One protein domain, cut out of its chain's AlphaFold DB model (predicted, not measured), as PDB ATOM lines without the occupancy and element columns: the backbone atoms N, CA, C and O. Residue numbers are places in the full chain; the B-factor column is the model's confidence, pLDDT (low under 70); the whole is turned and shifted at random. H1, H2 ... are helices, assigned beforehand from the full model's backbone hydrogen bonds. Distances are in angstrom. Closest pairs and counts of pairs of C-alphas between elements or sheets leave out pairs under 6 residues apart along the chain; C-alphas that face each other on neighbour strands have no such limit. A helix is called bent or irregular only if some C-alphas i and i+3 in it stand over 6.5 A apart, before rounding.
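AT A GLANCE: This is residues 55 to 109 of the 201 residues of an uncharacterized protein of Beijerinckiaceae bacterium (UniProt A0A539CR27). Look for a helical hairpin with unequal arms: a shorter helix, H1, and a much longer one, H2, lie side by side and run opposite ways, joined by a tight turn at one end. The far end of H2 runs past H1 and sticks out with residues 102 to 109, of which 102 to 108 belong to H2. The printed part has 55 residues, with two named helices in the order H1, H2 and no named strand, and its class is all helix. The whole is loose, with a radius of gyration of the C-alphas of 13.6 A, and is a rod spanning 46 by 18 by 13 A.

HOW THE PARTS SIT: Go from Phe 55 to H1, residues 61 to 76, and on through a tight link of 3 residues to H2, residues 80 to 108. The two form a helical hairpin and touch, with 17 pairs of C-alphas within 8 A. Look for their closest C-alphas at Ala 74 and Glu 83, 6.0 A apart. Their lines stand at a shallow tilt of 13 degrees, opposite ways, and their centres are 13.5 A apart. In H1 every O i to N i+4 pair is within hydrogen-bond range; in H2 23 of 25 are.

IN THESE COORDINATES: Find C-alpha 61 at (221.133, 188.076, 209.283); from there H1 runs 23.6 A to C-alpha 76. Find C-alpha 80 at (225.305, 185.880, 233.572); from there H2 runs 42.3 A to C-alpha 108 at (223.864, 198.159, 193.100). H2 has a kink of 28 degrees near residue 102, yet is neither bent nor irregular, but only just: C-alphas 99 and 102 are 6.2 A apart.

THE WHOLE: The two C-alphas farthest apart are those of Arg 78 and Gly 109, at 46.3 A. Without residues 102 to 109, which stand free, the body spans 35 by 17 by 14 A. The printed part has no cut. In the B-factor column you will find a mean pLDDT of 79.0 for the printed part, with values under 70 at residues 55 to 59, 99, 101 to 103, 105 to 106 and 109.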
ATOM      1  N   PHE A  55     237.151 193.567 213.372       46.62
ATOM      2  CA  PHE A  55     236.373 194.011 212.212       46.62
ATOM      3  C   PHE A  55     235.944 192.878 211.277       46.62
ATOM      4  O   PHE A  55     235.671 193.122 210.102       46.62
ATOM      5  N   ARG A  56     235.816 191.637 211.763       51.28
ATOM      6  CA  ARG A  56     235.100 190.614 210.988       51.28
ATOM      7  C   ARG A  56     233.592 190.869 211.090       51.28
ATOM      8  O   ARG A  56     232.889 190.204 211.844       51.28
ATOM      9  N   LEU A  57     233.107 191.877 210.363       57.59
ATOM     10  CA  LEU A  57     231.681 192.157 210.214       57.59
ATOM     11  C   LEU A  57     231.029 190.987 209.469       57.59
ATOM     12  O   LEU A  57     231.218 190.807 208.267       57.59
ATOM     13  N   THR A  58     230.260 190.170 210.180       59.56
ATOM     14  CA  THR A  58     229.380 189.178 209.558       59.56
ATOM     15  C   THR A  58     228.102 189.874 209.100       59.56
ATOM     16  O   THR A  58     227.328 190.344 209.930       59.56
ATOM     17  N   TYR A  59     227.876 189.933 207.788       64.25
ATOM     18  CA  TYR A  59     226.685 190.549 207.181       64.25
ATOM     19  C   TYR A  59     225.462 189.617 207.121       64.25
ATOM     20  O   TYR A  59     224.404 190.021 206.646       64.25
ATOM     21  N   ASP A  60     225.586 188.371 207.583       76.94
ATOM     22  CA  ASP A  60     224.509 187.386 207.484       76.94
ATOM     23  C   ASP A  60     223.464 187.583 208.607       76.94
ATOM     24  O   ASP A  60     223.781 187.377 209.787       76.94
ATOM     25  N   PRO A  61     222.197 187.921 208.286       76.75
ATOM     26  CA  PRO A  61     221.133 188.076 209.283       76.75
ATOM     27  C   PRO A  61     220.838 186.782 210.058       76.75
ATOM     28  O   PRO A  61     220.315 186.833 211.176       76.75
ATOM     29  N   ARG A  62     221.204 185.611 209.519       83.56
ATOM     30  CA  ARG A  62     221.050 184.322 210.213       83.56
ATOM     31  C   ARG A  62     221.911 184.248 211.471       83.56
ATOM     32  O   ARG A  62     221.513 183.587 212.430       83.56
ATOM     33  N   VAL A  63     223.050 184.942 211.493       81.25
ATOM     34  CA  VAL A  63     223.938 184.998 212.662       81.25
ATOM     35  C   VAL A  63     223.245 185.712 213.822       81.25
ATOM     36  O   VAL A  63     223.262 185.202 214.938       81.25
ATOM     37  N   VAL A  64     222.532 186.814 213.562       81.19
ATOM     38  CA  VAL A  64     221.780 187.544 214.601       81.19
ATOM     39  C   VAL A  64     220.688 186.669 215.214       81.19
ATOM     40  O   VAL A  64     220.556 186.603 216.436       81.19
ATOM     41  N   ASN A  65     219.940 185.941 214.382       85.06
ATOM     42  CA  ASN A  65     218.891 185.044 214.870       85.06
ATOM     43  C   ASN A  65     219.461 183.892 215.713       85.06
ATOM     44  O   ASN A  65     218.852 183.506 216.711       85.06
ATOM     45  N   ARG A  66     220.647 183.376 215.358       85.56
ATOM     46  CA  ARG A  66     221.351 182.359 216.155       85.56
ATOM     47  C   ARG A  66     221.833 182.911 217.495       85.56
ATOM     48  O   ARG A  66     221.602 182.263 218.508       85.56
ATOM     49  N   ILE A  67     222.428 184.107 217.523       86.62
ATOM     50  CA  ILE A  67     222.860 184.761 218.772       86.62
ATOM     51  C   ILE A  67     221.655 184.997 219.694       86.62
ATOM     52  O   ILE A  67     221.734 184.728 220.890       86.62
ATOM     53  N   ARG A  68     220.506 185.408 219.140       86.56
ATOM     54  CA  ARG A  68     219.267 185.573 219.914       86.56
ATOM     55  C   ARG A  68     218.753 184.254 220.499       86.56
ATOM     56  O   ARG A  68     218.296 184.236 221.637       86.56
ATOM     57  N   ALA A  69     218.844 183.157 219.747       90.25
ATOM     58  CA  ALA A  69     218.488 181.831 220.252       90.25
ATOM     59  C   ALA A  69     219.445 181.364 221.365       90.25
ATOM     60  O   ALA A  69     218.984 180.857 222.385       90.25
ATOM     61  N   LEU A  70     220.755 181.594 221.208       87.00
ATOM     62  CA  LEU A  70     221.764 181.272 222.223       87.00
ATOM     63  C   LEU A  70     221.576 182.085 223.503       87.00
ATOM     64  O   LEU A  70     221.701 181.538 224.592       87.00
ATOM     65  N   ARG A  71     221.217 183.365 223.385       86.81
ATOM     66  CA  ARG A  71     220.885 184.215 224.532       86.81
ATOM     67  C   ARG A  71     219.717 183.649 225.336       86.81
ATOM     68  O   ARG A  71     219.806 183.593 226.553       86.81
ATOM     69  N   LYS A  72     218.659 183.192 224.660       89.81
ATOM     70  CA  LYS A  72     217.494 182.598 225.328       89.81
ATOM     71  C   LYS A  72     217.856 181.310 226.080       89.81
ATOM     72  O   LYS A  72     217.357 181.095 227.174       89.81
ATOM     73  N   ALA A  73     218.754 180.496 225.522       88.56
ATOM     74  CA  ALA A  73     219.280 179.313 226.207       88.56
ATOM     75  C   ALA A  73     220.181 179.682 227.405       88.56
ATOM     76  O   ALA A  73     220.083 179.072 228.461       88.56
ATOM     77  N   ALA A  74     221.020 180.714 227.270       89.00
ATOM     78  CA  ALA A  74     221.883 181.193 228.353       89.00
ATOM     79  C   ALA A  74     221.096 181.799 229.530       89.00
ATOM     80  O   ALA A  74     221.492 181.637 230.685       89.00
ATOM     81  N   GLU A  75     219.988 182.484 229.234       90.50
ATOM     82  CA  GLU A  75     219.047 183.020 230.226       90.50
ATOM     83  C   GLU A  75     218.378 181.888 231.022       90.50
ATOM     84  O   GLU A  75     218.261 181.973 232.245       90.50
ATOM     85  N   GLU A  76     218.015 180.796 230.344       94.31
ATOM     86  CA  GLU A  76     217.444 179.598 230.970       94.31
ATOM     87  C   GLU A  76     218.447 178.900 231.908       94.31
ATOM     88  O   GLU A  76     218.079 178.488 233.009       94.31
ATOM     89  N   ASP A  77     219.732 178.890 231.541       94.69
ATOM     90  CA  ASP A  77     220.828 178.355 232.361       94.69
ATOM     91  C   ASP A  77     221.313 179.322 233.469       94.69
ATOM     92  O   ASP A  77     222.207 178.973 234.246       94.69
ATOM     93  N   ARG A  78     220.750 180.540 233.565       91.44
ATOM     94  CA  ARG A  78     221.166 181.621 234.493       91.44
ATOM     95  C   ARG A  78     222.671 181.932 234.471       91.44
ATOM     96  O   ARG A  78     223.257 182.291 235.496       91.44
ATOM     97  N   ASN A  79     223.314 181.815 233.313       88.69
ATOM     98  CA  ASN A  79     224.742 182.095 233.177       88.69
ATOM     99  C   ASN A  79     224.988 183.561 232.778       88.69
ATOM    100  O   ASN A  79     225.039 183.897 231.591       88.69
ATOM    101  N   HIS A  80     225.155 184.434 233.776       89.00
ATOM    102  CA  HIS A  80     225.305 185.880 233.572       89.00
ATOM    103  C   HIS A  80     226.543 186.285 232.757       89.00
ATOM    104  O   HIS A  80     226.460 187.213 231.951       89.00
ATOM    105  N   ASP A  81     227.674 185.587 232.900       86.69
ATOM    106  CA  ASP A  81     228.894 185.912 232.144       86.69
ATOM    107  C   ASP A  81     228.704 185.648 230.643       86.69
ATOM    108  O   ASP A  81     229.138 186.429 229.786       86.69
ATOM    109  N   LEU A  82     227.991 184.565 230.319       85.88
ATOM    110  CA  LEU A  82     227.682 184.188 228.943       85.88
ATOM    111  C   LEU A  82     226.652 185.137 228.314       85.88
ATOM    112  O   LEU A  82     226.797 185.526 227.152       85.88
ATOM    113  N   GLU A  83     225.646 185.549 229.085       84.31
ATOM    114  CA  GLU A  83     224.643 186.526 228.658       84.31
ATOM    115  C   GLU A  83     225.298 187.855 228.251       84.31
ATOM    116  O   GLU A  83     224.989 188.419 227.193       84.31
ATOM    117  N   HIS A  84     226.259 188.322 229.053       87.12
ATOM    118  CA  HIS A  84     226.968 189.573 228.803       87.12
ATOM    119  C   HIS A  84     227.850 189.502 227.547       87.12
ATOM    120  O   HIS A  84     227.892 190.456 226.758       87.12
ATOM    121  N   GLY A  85     228.518 188.365 227.325       88.75
ATOM    122  CA  GLY A  85     229.298 188.110 226.112       88.75
ATOM    123  C   GLY A  85     228.427 188.112 224.852       88.75
ATOM    124  O   GLY A  85     228.710 188.846 223.898       88.75
ATOM    125  N   LEU A  86     227.318 187.367 224.883       87.69
ATOM    126  CA  LEU A  86     226.375 187.260 223.765       87.69
ATOM    127  C   LEU A  86     225.686 188.591 223.447       87.69
ATOM    128  O   LEU A  86     225.465 188.907 222.277       87.69
ATOM    129  N   PHE A  87     225.393 189.415 224.457       86.94
ATOM    130  CA  PHE A  87     224.832 190.749 224.238       86.94
ATOM    131  C   PHE A  87     225.777 191.662 223.450       86.94
ATOM    132  O   PHE A  87     225.358 192.363 222.520       86.94
ATOM    133  N   MET A  88     227.064 191.656 223.804       84.44
ATOM    134  CA  MET A  88     228.062 192.469 223.109       84.44
ATOM    135  C   MET A  88     228.256 191.992 221.668       84.44
ATOM    136  O   MET A  88     228.446 192.815 220.768       84.44
ATOM    137  N   GLU A  89     228.158 190.685 221.434       84.50
ATOM    138  CA  GLU A  89     228.224 190.097 220.098       84.50
ATOM    139  C   GLU A  89     226.984 190.432 219.250       84.50
ATOM    140  O   GLU A  89     227.132 190.860 218.102       84.50
ATOM    141  N   GLU A  90     225.774 190.393 219.826       85.69
ATOM    142  CA  GLU A  90     224.533 190.829 219.159       85.69
ATOM    143  C   GLU A  90     224.631 192.295 218.705       85.69
ATOM    144  O   GLU A  90     224.323 192.631 217.557       85.69
ATOM    145  N   ARG A  91     225.134 193.177 219.577       83.19
ATOM    146  CA  ARG A  91     225.328 194.605 219.268       83.19
ATOM    147  C   ARG A  91     226.408 194.857 218.214       83.19
ATOM    148  O   ARG A  91     226.352 195.878 217.521       83.19
ATOM    149  N   LYS A  92     227.404 193.977 218.080       80.25
ATOM    150  CA  LYS A  92     228.388 194.041 216.985       80.25
ATOM    151  C   LYS A  92     227.766 193.586 215.665       80.25
ATOM    152  O   LYS A  92     227.916 194.281 214.662       80.25
ATOM    153  N   ALA A  93     227.001 192.494 215.682       82.06
ATOM    154  CA  ALA A  93     226.320 191.978 214.497       82.06
ATOM    155  C   ALA A  93     225.255 192.958 213.957       82.06
ATOM    156  O   ALA A  93     225.189 193.199 212.752       82.06
ATOM    157  N   GLN A  94     224.485 193.608 214.839       80.25
ATOM    158  CA  GLN A  94     223.513 194.638 214.442       80.25
ATOM    159  C   GLN A  94     224.162 195.850 213.768       80.25
ATOM    160  O   GLN A  94     223.639 196.345 212.770       80.25
ATOM    161  N   ARG A  95     225.316 196.310 214.269       78.06
ATOM    162  CA  ARG A  95     226.049 197.417 213.636       78.06
ATOM    163  C   ARG A  95     226.468 197.059 212.210       78.06
ATOM    164  O   ARG A  95     226.284 197.875 211.313       78.06
ATOM    165  N   GLY A  96     226.948 195.836 211.980       72.81
ATOM    166  CA  GLY A  96     227.314 195.381 210.636       72.81
ATOM    167  C   GLY A  96     226.149 195.404 209.641       72.81
ATOM    168  O   GLY A  96     226.318 195.851 208.508       72.81
ATOM    169  N   LEU A  97     224.949 195.018 210.082       73.19
ATOM    170  CA  LEU A  97     223.735 195.051 209.258       73.19
ATOM    171  C   LEU A  97     223.294 196.473 208.890       73.19
ATOM    172  O   LEU A  97     222.982 196.722 207.725       73.19
ATOM    173  N   SER A  98     223.317 197.417 209.837       74.75
ATOM    174  CA  SER A  98     222.959 198.817 209.556       74.75
ATOM    175  C   SER A  98     223.926 199.504 208.589       74.75
ATOM    176  O   SER A  98     223.492 200.343 207.806       74.75
ATOM    177  N   PHE A  99     225.215 199.148 208.608       69.50
ATOM    178  CA  PHE A  99     226.199 199.702 207.670       69.50
ATOM    179  C   PHE A  99     226.223 198.980 206.315       69.50
ATOM    180  O   PHE A  99     226.551 199.600 205.305       69.50
ATOM    181  N   GLY A 100     225.861 197.694 206.264       70.19
ATOM    182  CA  GLY A 100     225.882 196.905 205.029       70.19
ATOM    183  C   GLY A 100     224.825 197.317 204.014       70.19
ATOM    184  O   GLY A 100     225.136 197.471 202.838       70.19
ATOM    185  N   GLN A 101     223.593 197.563 204.459       69.12
ATOM    186  CA  GLN A 101     222.484 197.916 203.566       69.12
ATOM    187  C   GLN A 101     222.715 199.186 202.722       69.12
ATOM    188  O   GLN A 101     222.508 199.120 201.509       69.12
ATOM    189  N   PRO A 102     223.168 200.328 203.283       66.62
ATOM    190  CA  PRO A 102     223.447 201.514 202.476       66.62
ATOM    191  C   PRO A 102     224.652 201.322 201.548       66.62
ATOM    192  O   PRO A 102     224.661 201.891 200.460       66.62
ATOM    193  N   LEU A 103     225.640 200.506 201.932       69.44
ATOM    194  CA  LEU A 103     226.829 200.245 201.116       69.44
ATOM    195  C   LEU A 103     226.513 199.334 199.915       69.44
ATOM    196  O   LEU A 103     226.932 199.609 198.792       69.44
ATOM    197  N   GLU A 104     225.721 198.286 200.140       70.81
ATOM    198  CA  GLU A 104     225.202 197.385 199.104       70.81
ATOM    199  C   GLU A 104     224.293 198.142 198.120       70.81
ATOM    200  O   GLU A 104     224.435 197.987 196.905       70.81
ATOM    201  N   ALA A 105     223.432 199.038 198.623       67.44
ATOM    202  CA  ALA A 105     222.601 199.921 197.800       67.44
ATOM    203  C   ALA A 105     223.428 200.930 196.981       67.44
ATOM    204  O   ALA A 105     223.007 201.341 195.900       67.44
ATOM    205  N   LEU A 106     224.615 201.313 197.460       68.44
ATOM    206  CA  LEU A 106     225.558 202.160 196.725       68.44
ATOM    207  C   LEU A 106     226.269 201.379 195.610       68.44
ATOM    208  O   LEU A 106     226.553 201.937 194.555       68.44
ATOM    209  N   LYS A 107     226.510 200.080 195.828       72.06
ATOM    210  CA  LYS A 107     227.153 199.177 194.862       72.06
ATOM    211  C   LYS A 107     226.203 198.712 193.751       72.06
ATOM    212  O   LYS A 107     226.647 198.484 192.631       72.06
ATOM    213  N   THR A 108     224.913 198.579 194.054       74.38
ATOM    214  CA  THR A 108     223.864 198.159 193.100       74.38
ATOM    215  C   THR A 108     223.024 199.319 192.548       74.38
ATOM    216  O   THR A 108     222.226 199.125 191.632       74.38
ATOM    217  N   GLY A 109     223.199 200.536 193.072       59.09
ATOM    218  CA  GLY A 109     222.383 201.700 192.738       59.09
ATOM    219  C   GLY A 109     222.682 202.309 191.366       59.09
ATOM    220  O   GLY A 109     223.794 202.742 191.081       59.09
TER     221      GLY A 109